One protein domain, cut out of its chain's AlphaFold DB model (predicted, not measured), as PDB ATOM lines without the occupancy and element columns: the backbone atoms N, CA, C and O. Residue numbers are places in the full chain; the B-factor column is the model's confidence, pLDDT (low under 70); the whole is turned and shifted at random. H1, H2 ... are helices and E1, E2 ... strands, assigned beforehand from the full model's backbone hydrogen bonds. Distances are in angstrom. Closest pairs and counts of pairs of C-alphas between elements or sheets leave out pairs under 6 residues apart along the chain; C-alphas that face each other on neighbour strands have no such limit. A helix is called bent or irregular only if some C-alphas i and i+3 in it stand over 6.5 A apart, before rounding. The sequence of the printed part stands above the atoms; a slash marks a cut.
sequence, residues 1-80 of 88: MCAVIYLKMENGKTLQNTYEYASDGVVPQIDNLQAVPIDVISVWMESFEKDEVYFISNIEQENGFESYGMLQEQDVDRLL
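This is residues 1 to 80 of the 88 residues of an uncharacterized protein of Anaerostipes hadrus (UniProt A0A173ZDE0). A long, bent strand hairpin, E1 and E2, makes one side of the domain, and E3 with the short helices H2 and H3 makes a cluster on the opposite side, with the irregular helix H1 between the two at one end. From the other end of the hairpin, residues 23 to 37 fold back toward H1 without a named element, and the last printed residues, 79 to 80, pair with E3. The printed part has 80 residues with three named strands and three named helices, in the order E1, E2, H1, E3, H2, H3; the one sheet, E1 - E2, is antiparallel, and the class is mixed, helices and strands. It is compact, with a radius of gyration of the C-alphas of 12.5 A, and its rounded outline spans 34 by 28 by 21 A.

E1, residues 2 to 8, is 19.3 A long and begins at C-alpha 2 (-22.642, -25.057, -1.547). E2, residues 14 to 22, is 22.1 A long and bends by 62 degrees at residue 19. H1, residues 38 to 49, is 13.7 A long and begins at C-alpha 38 (-41.485, -27.717, -7.106); it is irregular, with C-alphas 40 and 43 8.3 A apart. E3 is residues 54 to 56 and H2 residues 59 to 62. H3, residues 67 to 73, is 10.2 A long and ends at C-alpha 73 (-26.512, -37.181, -7.185).

E1 and E2 form a hairpin, antiparallel with 156 degrees between their directions. N 3 and O 21, 2.8 A apart, and N 16 and O 7, also 2.8 A, are within hydrogen-bond range. Residues 14 to 15 of E2 also pair with residues 36 to 37, antiparallel. The closest C-alphas of E2 and H1 are those of Thr 14 and Ile 38, 5.2 A apart. E1 and H1 are only just apart, with their closest C-alphas 8.2 A from each other. The closest C-alphas of H1 and E3 are those of Trp 44 and Tyr 54, 5.6 A apart. E3 pairs with no named strand, but its residues 55 to 56 pair antiparallel with residues 79 to 80. H1 and H3 are close but not clearly touching, with the C-alphas of Val 40 and Ser 67 closest at 5.1 A; they run opposite ways at a steep tilt of 57 degrees. H2 and H3 touch, with the C-alphas of Glu 62 and Tyr 68 closest at 5.1 A. H3 is apart from E1, E2 and E3. In H3 every O i to N i+4 pair is within hydrogen-bond range, in H1 6 of 8 are, and H2 is too short for such a pair.

The two C-alphas farthest apart are those of Gly 25 and Lys 50, at 35.1 A. The link from E2 to H1 is long, with 15 residues; the links E1 to E2, H1 to E3, E3 to H2 and H2 to H3 are tight. The printed part has no cut. Its mean pLDDT is 95.8, and no printed residue is under 70.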
ATOM      1  N   MET A   1     -18.795 -26.763   0.785       88.06
ATOM      2  CA  MET A   1     -20.084 -26.103   1.089       88.06
ATOM      3  C   MET A   1     -20.635 -25.524  -0.199       88.06
ATOM      4  O   MET A   1     -19.868 -24.907  -0.929       88.06
ATOM      5  N   CYS A   2     -21.926 -25.716  -0.458       95.12
ATOM      6  CA  CYS A   2     -22.642 -25.057  -1.547       95.12
ATOM      7  C   CYS A   2     -23.838 -24.285  -0.972       95.12
ATOM      8  O   CYS A   2     -24.419 -24.715   0.025       95.12
ATOM      9  N   ALA A   3     -24.180 -23.145  -1.565       97.31
ATOM     10  CA  ALA A   3     -25.380 -22.378  -1.261       97.31
ATOM     11  C   ALA A   3     -26.066 -21.994  -2.571       97.31
ATOM     12  O   ALA A   3     -25.415 -21.470  -3.471       97.31
ATOM     13  N   VAL A   4     -27.373 -22.230  -2.654       97.50
ATOM     14  CA  VAL A   4     -28.168 -22.039  -3.870       97.50
ATOM     15  C   VAL A   4     -29.366 -21.139  -3.572       97.50
ATOM     16  O   VAL A   4     -30.076 -21.360  -2.592       97.50
ATOM     17  N   ILE A   5     -29.610 -20.136  -4.419       97.38
ATOM     18  CA  ILE A   5     -30.798 -19.276  -4.360       97.38
ATOM     19  C   ILE A   5     -31.748 -19.653  -5.490       97.38
ATOM     20  O   ILE A   5     -31.502 -19.364  -6.667       97.38
ATOM     21  N   TYR A   6     -32.883 -20.229  -5.105       96.69
ATOM     22  CA  TYR A   6     -33.967 -20.547  -6.019       96.69
ATOM     23  C   TYR A   6     -34.988 -19.415  -6.116       96.69
ATOM     24  O   TYR A   6     -35.493 -18.921  -5.108       96.69
ATOM     25  N   LEU A   7     -35.350 -19.060  -7.347       95.88
ATOM     26  CA  LEU A   7     -36.518 -18.243  -7.644       95.88
ATOM     27  C   LEU A   7     -37.656 -19.143  -8.128       95.88
ATOM     28  O   LEU A   7     -37.484 -19.920  -9.065       95.88
ATOM     29  N   LYS A   8     -38.835 -19.019  -7.517       95.06
ATOM     30  CA  LYS A   8     -40.051 -19.662  -8.024       95.06
ATOM     31  C   LYS A   8     -40.536 -18.929  -9.273       95.06
ATOM     32  O   LYS A   8     -40.766 -17.722  -9.229       95.06
ATOM     33  N   MET A   9     -40.700 -19.666 -10.368       95.81
ATOM     34  CA  MET A   9     -41.143 -19.112 -11.647       95.81
ATOM     35  C   MET A   9     -42.619 -18.704 -11.606       95.81
ATOM     36  O   MET A   9     -43.392 -19.221 -10.801       95.81
ATOM     37  N   GLU A  10     -43.038 -17.814 -12.513       93.00
ATOM     38  CA  GLU A  10     -44.417 -17.289 -12.569       93.00
ATOM     39  C   GLU A  10     -45.483 -18.383 -12.725       93.00
ATOM     40  O   GLU A  10     -46.582 -18.264 -12.189       93.00
ATOM     41  N   ASN A  11     -45.152 -19.483 -13.410       90.38
ATOM     42  CA  ASN A  11     -46.044 -20.638 -13.547       90.38
ATOM     43  C   ASN A  11     -46.291 -21.375 -12.215       90.38
ATOM     44  O   ASN A  11     -47.183 -22.217 -12.140       90.38
ATOM     45  N   GLY A  12     -45.482 -21.095 -11.190       92.06
ATOM     46  CA  GLY A  12     -45.520 -21.701  -9.868       92.06
ATOM     47  C   GLY A  12     -45.096 -23.170  -9.796       92.06
ATOM     48  O   GLY A  12     -45.193 -23.746  -8.716       92.06
ATOM     49  N   LYS A  13     -44.646 -23.765 -10.905       95.69
ATOM     50  CA  LYS A  13     -44.351 -25.202 -11.045       95.69
ATOM     51  C   LYS A  13     -42.872 -25.530 -10.960       95.69
ATOM     52  O   LYS A  13     -42.523 -26.657 -10.629       95.69
ATOM     53  N   THR A  14     -42.017 -24.573 -11.301       97.25
ATOM     54  CA  THR A  14     -40.573 -24.785 -11.345       97.25
ATOM     55  C   THR A  14     -39.825 -23.719 -10.566       97.25
ATOM     56  O   THR A  14     -40.300 -22.597 -10.357       97.25
ATOM     57  N   LEU A  15     -38.632 -24.100 -10.138       96.38
ATOM     58  CA  LEU A  15     -37.656 -23.269  -9.469       96.38
ATOM     59  C   LEU A  15     -36.467 -23.069 -10.401       96.38
ATOM     60  O   LEU A  15     -36.056 -23.980 -11.122       96.38
ATOM     61  N   GLN A  16     -35.910 -21.870 -10.376       97.56
ATOM     62  CA  GLN A  16     -34.726 -21.514 -11.135       97.56
ATOM     63  C   GLN A  16     -33.584 -21.216 -10.171       97.56
ATOM     64  O   GLN A  16     -33.735 -20.347  -9.312       97.56
ATOM     65  N   ASN A  17     -32.454 -21.911 -10.301       97.44
ATOM     66  CA  ASN A  17     -31.243 -21.531  -9.587       97.44
ATOM     67  C   ASN A  17     -30.707 -20.220 -10.189       97.44
ATOM     68  O   ASN A  17     -30.277 -20.174 -11.339       97.44
ATOM     69  N   THR A  18     -30.807 -19.126  -9.441       97.50
ATOM     70  CA  THR A  18     -30.442 -17.778  -9.917       97.50
ATOM     71  C   THR A  18     -29.072 -17.330  -9.435       97.50
ATOM     72  O   THR A  18     -28.429 -16.515 -10.094       97.50
ATOM     73  N   TYR A  19     -28.624 -17.869  -8.302       97.81
ATOM     74  CA  TYR A  19     -27.322 -17.596  -7.718       97.81
ATOM     75  C   TYR A  19     -26.836 -18.841  -6.997       97.81
ATOM     76  O   TYR A  19     -27.589 -19.472  -6.257       97.81
ATOM     77  N   GLU A  20     -25.554 -19.129  -7.148       98.06
ATOM     78  CA  GLU A  20     -24.901 -20.223  -6.457       98.06
ATOM     79  C   GLU A  20     -23.532 -19.774  -5.959       98.06
ATOM     80  O   GLU A  20     -22.803 -19.044  -6.633       98.06
ATOM     81  N   TYR A  21     -23.186 -20.238  -4.768       97.88
ATOM     82  CA  TYR A  21     -21.828 -20.218  -4.265       97.88
ATOM     83  C   TYR A  21     -21.389 -21.652  -3.991       97.88
ATOM     84  O   TYR A  21     -21.988 -22.326  -3.157       97.88
ATOM     85  N   ALA A  22     -20.310 -22.086  -4.635       96.94
ATOM     86  CA  ALA A  22     -19.653 -23.356  -4.365       96.94
ATOM     87  C   ALA A  22     -18.230 -23.091  -3.853       96.94
ATOM     88  O   ALA A  22     -17.491 -22.295  -4.427       96.94
ATOM     89  N   SER A  23     -17.852 -23.739  -2.750       96.88
ATOM     90  CA  SER A  23     -16.479 -23.683  -2.238       96.88
ATOM     91  C   SER A  23     -15.504 -24.428  -3.150       96.88
ATOM     92  O   SER A  23     -15.912 -25.346  -3.859       96.88
ATOM     93  N   ASP A  24     -14.207 -24.138  -3.026       96.12
ATOM     94  CA  ASP A  24     -13.148 -24.878  -3.719       96.12
ATOM     95  C   ASP A  24     -13.336 -26.400  -3.602       96.12
ATOM     96  O   ASP A  24     -13.575 -26.938  -2.517       96.12
ATOM     97  N   GLY A  25     -13.253 -27.091  -4.741       94.19
ATOM     98  CA  GLY A  25     -13.441 -28.541  -4.838       94.19
ATOM     99  C   GLY A  25     -14.896 -29.024  -4.899       94.19
ATOM    100  O   GLY A  25     -15.105 -30.211  -5.125       94.19
ATOM    101  N   VAL A  26     -15.895 -28.145  -4.750       95.50
ATOM    102  CA  VAL A  26     -17.314 -28.471  -4.975       95.50
ATOM    103  C   VAL A  26     -17.699 -28.089  -6.400       95.50
ATOM    104  O   VAL A  26     -17.430 -26.973  -6.836       95.50
ATOM    105  N   VAL A  27     -18.334 -29.012  -7.123       95.50
ATOM    106  CA  VAL A  27     -18.809 -28.765  -8.490       95.50
ATOM    107  C   VAL A  27     -20.065 -27.884  -8.436       95.50
ATOM    108  O   VAL A  27     -21.061 -28.326  -7.859       95.50
ATOM    109  N   PRO A  28     -20.046 -26.671  -9.023       96.00
ATOM    110  CA  PRO A  28     -21.233 -25.828  -9.121       96.00
ATOM    111  C   PRO A  28     -22.331 -26.515  -9.939       96.00
ATOM    112  O   PRO A  28     -22.052 -27.190 -10.930       96.00
ATOM    113  N   GLN A  29     -23.577 -26.317  -9.538       96.38
ATOM    114  CA  GLN A  29     -24.772 -26.844 -10.178       96.38
ATOM    115  C   GLN A  29     -25.643 -25.743 -10.803       96.38
ATOM    116  O   GLN A  29     -26.774 -26.018 -11.202       96.38
ATOM    117  N   ILE A  30     -25.143 -24.506 -10.923       97.31
ATOM    118  CA  ILE A  30     -25.858 -23.366 -11.516       97.31
ATOM    119  C   ILE A  30     -26.426 -23.696 -12.898       97.31
ATOM    120  O   ILE A  30     -27.576 -23.373 -13.160       97.31
ATOM    121  N   ASP A  31     -25.693 -24.407 -13.752       96.69
ATOM    122  CA  ASP A  31     -26.173 -24.748 -15.097       96.69
ATOM    123  C   ASP A  31     -27.107 -25.973 -15.109       96.69
ATOM    124  O   ASP A  31     -27.932 -26.114 -16.011       96.69
ATOM    125  N   ASN A  32     -27.016 -26.839 -14.093       95.06
ATOM    126  CA  ASN A  32     -27.750 -28.106 -14.023       95.06
ATOM    127  C   ASN A  32     -29.092 -27.977 -13.292       95.06
ATOM    128  O   ASN A  32     -30.098 -28.530 -13.731       95.06
ATOM    129  N   LEU A  33     -29.135 -27.230 -12.185       95.50
ATOM    130  CA  LEU A  33     -30.326 -27.054 -11.344       95.50
ATOM    131  C   LEU A  33     -31.216 -25.927 -11.863       95.50
ATOM    132  O   LEU A  33     -31.597 -24.993 -11.155       95.50
ATOM    133  N   GLN A  34     -31.558 -26.036 -13.138       96.62
ATOM    134  CA  GLN A  34     -32.485 -25.151 -13.816       96.62
ATOM    135  C   GLN A  34     -33.824 -25.860 -14.002       96.62
ATOM    136  O   GLN A  34     -33.880 -27.048 -14.305       96.62
ATOM    137  N   ALA A  35     -34.915 -25.113 -13.831       96.25
ATOM    138  CA  ALA A  35     -36.277 -25.629 -13.956       96.25
ATOM    139  C   ALA A  35     -36.593 -26.836 -13.042       96.25
ATOM    140  O   ALA A  35     -37.369 -27.713 -13.423       96.25
ATOM    141  N   VAL A  36     -36.046 -26.850 -11.820       96.31
ATOM    142  CA  VAL A  36     -36.312 -27.892 -10.814       96.31
ATOM    143  C   VAL A  36     -37.813 -27.916 -10.495       96.31
ATOM    144  O   VAL A  36     -38.358 -26.869 -10.128       96.31
ATOM    145  N   PRO A  37     -38.518 -29.051 -10.644       97.00
ATOM    146  CA  PRO A  37     -39.936 -29.134 -10.313       97.00
ATOM    147  C   PRO A  37     -40.169 -28.867  -8.827       97.00
ATOM    148  O   PRO A  37     -39.463 -29.404  -7.976       97.00
ATOM    149  N   ILE A  38     -41.184 -28.064  -8.501       95.25
ATOM    150  CA  ILE A  38     -41.485 -27.717  -7.106       95.25
ATOM    151  C   ILE A  38     -41.871 -28.944  -6.266       95.25
ATOM    152  O   ILE A  38     -41.608 -28.969  -5.068       95.25
ATOM    153  N   ASP A  39     -42.431 -29.974  -6.905       95.62
ATOM    154  CA  ASP A  39     -42.871 -31.212  -6.256       95.62
ATOM    155  C   ASP A  39     -41.703 -31.984  -5.620       95.62
ATOM    156  O   ASP A  39     -41.885 -32.615  -4.577       95.62
ATOM    157  N   VAL A  40     -40.490 -31.852  -6.183       96.25
ATOM    158  CA  VAL A  40     -39.257 -32.466  -5.653       96.25
ATOM    159  C   VAL A  40     -38.928 -31.943  -4.256       96.25
ATOM    160  O   VAL A  40     -38.359 -32.668  -3.451       96.25
ATOM    161  N   ILE A  41     -39.315 -30.702  -3.951       95.38
ATOM    162  CA  ILE A  41     -39.044 -30.048  -2.665       95.38
ATOM    163  C   ILE A  41     -40.323 -29.776  -1.860       95.38
ATOM    164  O   ILE A  41     -40.358 -28.877  -1.018       95.38
ATOM    165  N   SER A  42     -41.396 -30.521  -2.135       94.56
ATOM    166  CA  SER A  42     -42.721 -30.322  -1.528       94.56
ATOM    167  C   SER A  42     -42.676 -30.267   0.004       94.56
ATOM    168  O   SER A  42     -43.222 -29.338   0.595       94.56
ATOM    169  N   VAL A  43     -41.934 -31.173   0.645       95.00
ATOM    170  CA  VAL A  43     -41.775 -31.203   2.111       95.00
ATOM    171  C   VAL A  43     -41.110 -29.926   2.644       95.00
ATOM    172  O   VAL A  43     -41.482 -29.415   3.698       95.00
ATOM    173  N   TRP A  44     -40.159 -29.354   1.900       96.00
ATOM    174  CA  TRP A  44     -39.496 -28.107   2.291       96.00
ATOM    175  C   TRP A  44     -40.483 -26.938   2.203       96.00
ATOM    176  O   TRP A  44     -40.525 -26.078   3.084       96.00
ATOM    177  N   MET A  45     -41.325 -26.932   1.164       94.31
ATOM    178  CA  MET A  45     -42.368 -25.922   0.976       94.31
ATOM    179  C   MET A  45     -43.412 -25.952   2.102       94.31
ATOM    180  O   MET A  45     -43.824 -24.886   2.554       94.31
ATOM    181  N   GLU A  46     -43.783 -27.131   2.608       95.00
ATOM    182  CA  GLU A  46     -44.691 -27.261   3.759       95.00
ATOM    183  C   GLU A  46     -44.125 -26.612   5.035       95.00
ATOM    184  O   GLU A  46     -44.867 -25.975   5.788       95.00
ATOM    185  N   SER A  47     -42.814 -26.724   5.281       95.19
ATOM    186  CA  SER A  47     -42.142 -25.985   6.363       95.19
ATOM    187  C   SER A  47     -42.161 -24.477   6.101       95.19
ATOM    188  O   SER A  47     -42.464 -23.682   6.991       95.19
ATOM    189  N   PHE A  48     -41.911 -24.057   4.860       94.19
ATOM    190  CA  PHE A  48     -41.860 -22.639   4.492       94.19
ATOM    191  C   PHE A  48     -43.210 -21.926   4.627       94.19
ATOM    192  O   PHE A  48     -43.254 -20.727   4.929       94.19
ATOM    193  N   GLU A  49     -44.316 -22.641   4.422       92.06
ATOM    194  CA  GLU A  49     -45.672 -22.137   4.661       92.06
ATOM    195  C   GLU A  49     -45.926 -21.801   6.136       92.06
ATOM    196  O   GLU A  49     -46.711 -20.900   6.426       92.06
ATOM    197  N   LYS A  50     -45.210 -22.458   7.056       93.69
ATOM    198  CA  LYS A  50     -45.284 -22.238   8.509       93.69
ATOM    199  C   LYS A  50     -44.225 -21.266   9.037       93.69
ATOM    200  O   LYS A  50     -44.081 -21.137  10.247       93.69
ATOM    201  N   ASP A  51     -43.486 -20.600   8.145       90.88
ATOM    202  CA  ASP A  51     -42.317 -19.774   8.491       90.88
ATOM    203  C   ASP A  51     -41.203 -20.567   9.206       90.88
ATOM    204  O   ASP A  51     -40.398 -20.011   9.955       90.88
ATOM    205  N   GLU A  52     -41.129 -21.874   8.947       94.50
ATOM    206  CA  GLU A  52     -40.116 -22.766   9.499       94.50
ATOM    207  C   GLU A  52     -38.965 -22.986   8.513       94.50
ATOM    208  O   GLU A  52     -39.084 -22.826   7.296       94.50
ATOM    209  N   VAL A  53     -37.823 -23.377   9.069       95.50
ATOM    210  CA  VAL A  53     -36.643 -23.808   8.320       95.50
ATOM    211  C   VAL A  53     -36.723 -25.317   8.122       95.50
ATOM    212  O   VAL A  53     -37.066 -26.038   9.057       95.50
ATOM    213  N   TYR A  54     -36.355 -25.799   6.937       97.62
ATOM    214  CA  TYR A  54     -36.207 -27.229   6.689       97.62
ATOM    215  C   TYR A  54     -34.735 -27.621   6.841       97.62
ATOM    216  O   TYR A  54     -33.855 -27.005   6.237       97.62
ATOM    217  N   PHE A  55     -34.450 -28.613   7.683       97.69
ATOM    218  CA  PHE A  55     -33.088 -29.046   7.977       97.69
ATOM    219  C   PHE A  55     -33.002 -30.563   8.055       97.69
ATOM    220  O   PHE A  55     -33.775 -31.189   8.776       97.69
ATOM    221  N   ILE A  56     -31.989 -31.118   7.395       97.62
ATOM    222  CA  ILE A  56     -31.564 -32.507   7.566       97.62
ATOM    223  C   ILE A  56     -30.092 -32.529   7.966       97.62
ATOM    224  O   ILE A  56     -29.249 -31.824   7.405       97.62
ATOM    225  N   SER A  57     -29.771 -33.367   8.945       97.31
ATOM    226  CA  SER A  57     -28.396 -33.552   9.420       97.31
ATOM    227  C   SER A  57     -27.686 -34.755   8.794       97.31
ATOM    228  O   SER A  57     -26.528 -34.994   9.133       97.31
ATOM    229  N   ASN A  58     -28.403 -35.539   7.985       97.44
ATOM    230  CA  ASN A  58     -27.936 -36.721   7.263       97.44
ATOM    231  C   ASN A  58     -28.913 -37.017   6.112       97.44
ATOM    232  O   ASN A  58     -30.127 -36.919   6.317       97.44
ATOM    233  N   ILE A  59     -28.400 -37.451   4.962       97.38
ATOM    234  CA  ILE A  59     -29.180 -37.713   3.745       97.38
ATOM    235  C   ILE A  59     -30.229 -38.817   3.919       97.38
ATOM    236  O   ILE A  59     -31.283 -38.777   3.297       97.38
ATOM    237  N   GLU A  60     -30.018 -39.767   4.832       97.25
ATOM    238  CA  GLU A  60     -30.998 -40.832   5.104       97.25
ATOM    239  C   GLU A  60     -32.346 -40.309   5.631       97.25
ATOM    240  O   GLU A  60     -33.347 -41.015   5.559       97.25
ATOM    241  N   GLN A  61     -32.403 -39.076   6.152       97.31
ATOM    242  CA  GLN A  61     -33.669 -38.439   6.549       97.31
ATOM    243  C   GLN A  61     -34.549 -38.086   5.344       97.31
ATOM    244  O   GLN A  61     -35.752 -37.903   5.512       97.31
ATOM    245  N   GLU A  62     -33.960 -38.019   4.150       96.75
ATOM    246  CA  GLU A  62     -34.672 -37.782   2.897       96.75
ATOM    247  C   GLU A  62     -35.183 -39.073   2.243       96.75
ATOM    248  O   GLU A  62     -35.896 -39.024   1.246       96.75
ATOM    249  N   ASN A  63     -34.837 -40.247   2.783       95.62
ATOM    250  CA  ASN A  63     -35.185 -41.526   2.173       95.62
ATOM    251  C   ASN A  63     -36.712 -41.691   2.046       95.62
ATOM    252  O   ASN A  63     -37.445 -41.674   3.036       95.62
ATOM    253  N   GLY A  64     -37.179 -41.870   0.809       95.56
ATOM    254  CA  GLY A  64     -38.599 -41.959   0.464       95.56
ATOM    255  C   GLY A  64     -39.227 -40.646  -0.014       95.56
ATOM    256  O   GLY A  64     -40.367 -40.681  -0.475       95.56
ATOM    257  N   PHE A  65     -38.507 -39.522   0.039       96.56
ATOM    258  CA  PHE A  65     -38.912 -38.268  -0.598       96.56
ATOM    259  C   PHE A  65     -38.258 -38.101  -1.977       96.56
ATOM    260  O   PHE A  65     -37.167 -38.608  -2.242       96.56
ATOM    261  N   GLU A  66     -38.926 -37.362  -2.866       96.12
ATOM    262  CA  GLU A  66     -38.472 -37.101  -4.244       96.12
ATOM    263  C   GLU A  66     -37.122 -36.359  -4.291       96.12
ATOM    264  O   GLU A  66     -36.313 -36.556  -5.199       96.12
ATOM    265  N   SER A  67     -36.845 -35.542  -3.273       96.19
ATOM    266  CA  SER A  67     -35.585 -34.829  -3.050       96.19
ATOM    267  C   SER A  67     -34.372 -35.750  -2.888       96.19
ATOM    268  O   SER A  67     -33.259 -35.321  -3.198       96.19
ATOM    269  N   TYR A  68     -34.553 -37.000  -2.443       97.38
ATOM    270  CA  TYR A  68     -33.448 -37.902  -2.095       97.38
ATOM    271  C   TYR A  68     -32.478 -38.135  -3.254       97.38
ATOM    272  O   TYR A  68     -31.274 -37.940  -3.100       97.38
ATOM    273  N   GLY A  69     -32.998 -38.510  -4.428       95.06
ATOM    274  CA  GLY A  69     -32.166 -38.798  -5.600       95.06
ATOM    275  C   GLY A  69     -31.394 -37.563  -6.062       95.06
ATOM    276  O   GLY A  69     -30.182 -37.620  -6.248       95.06
ATOM    277  N   MET A  70     -32.083 -36.420  -6.141       94.44
ATOM    278  CA  MET A  70     -31.480 -35.138  -6.512       94.44
ATOM    279  C   MET A  70     -30.332 -34.749  -5.567       94.44
ATOM    280  O   MET A  70     -29.296 -34.272  -6.027       94.44
ATOM    281  N   LEU A  71     -30.510 -34.916  -4.254       96.38
ATOM    282  CA  LEU A  71     -29.490 -34.590  -3.255       96.38
ATOM    283  C   LEU A  71     -28.319 -35.582  -3.284       96.38
ATOM    284  O   LEU A  71     -27.165 -35.166  -3.191       96.38
ATOM    285  N   GLN A  72     -28.604 -36.874  -3.461       95.81
ATOM    286  CA  GLN A  72     -27.588 -37.920  -3.541       95.81
ATOM    287  C   GLN A  72     -26.695 -37.760  -4.780       95.81
ATOM    288  O   GLN A  72     -25.476 -37.878  -4.669       95.81
ATOM    289  N   GLU A  73     -27.268 -37.444  -5.946       93.94
ATOM    290  CA  GLU A  73     -26.512 -37.181  -7.185       93.94
ATOM    291  C   GLU A  73     -25.540 -35.999  -7.052       93.94
ATOM    292  O   GLU A  73     -24.512 -35.952  -7.729       93.94
ATOM    293  N   GLN A  74     -25.850 -35.061  -6.157       93.94
ATOM    294  CA  GLN A  74     -25.036 -33.884  -5.857       93.94
ATOM    295  C   GLN A  74     -24.090 -34.073  -4.660       93.94
ATOM    296  O   GLN A  74     -23.437 -33.111  -4.259       93.94
ATOM    297  N   ASP A  75     -24.018 -35.279  -4.088       95.06
ATOM    298  CA  ASP A  75     -23.205 -35.599  -2.905       95.06
ATOM    299  C   ASP A  75     -23.549 -34.726  -1.674       95.06
ATOM    300  O   ASP A  75     -22.686 -34.267  -0.921       95.06
ATOM    301  N   VAL A  76     -24.846 -34.449  -1.472       95.88
ATOM    302  CA  VAL A  76     -25.339 -33.672  -0.326       95.88
ATOM    303  C   VAL A  76     -25.654 -34.590   0.855       95.88
ATOM    304  O   VAL A  76     -26.641 -35.317   0.840       95.88
ATOM    305  N   ASP A  77     -24.862 -34.497   1.927       96.75
ATOM    306  CA  ASP A  77     -25.117 -35.197   3.203       96.75
ATOM    307  C   ASP A  77     -26.057 -34.413   4.138       96.75
ATOM    308  O   ASP A  77     -26.797 -34.978   4.940       96.75
ATOM    309  N   ARG A  78     -26.013 -33.078   4.075       97.69
ATOM    310  CA  ARG A  78     -26.735 -32.185   4.994       97.69
ATOM    311  C   ARG A  78     -27.269 -30.988   4.241       97.69
ATOM    312  O   ARG A  78     -26.552 -30.402   3.433       97.69
ATOM    313  N   LEU A  79     -28.486 -30.580   4.570       97.62
ATOM    314  CA  LEU A  79     -29.159 -29.465   3.919       97.62
ATOM    315  C   LEU A  79     -29.830 -28.578   4.963       97.62
ATOM    316  O   LEU A  79     -30.460 -29.061   5.899       97.62
ATOM    317  N   LEU A  80     -29.704 -27.270   4.757       97.69
ATOM    318  CA  LEU A  80     -30.476 -26.237   5.429       97.69
ATOM    319  C   LEU A  80     -31.178 -25.414   4.348       97.69
ATOM    320  O   LEU A  80     -30.508 -24.765   3.545       97.69
TER     321      LEU A  80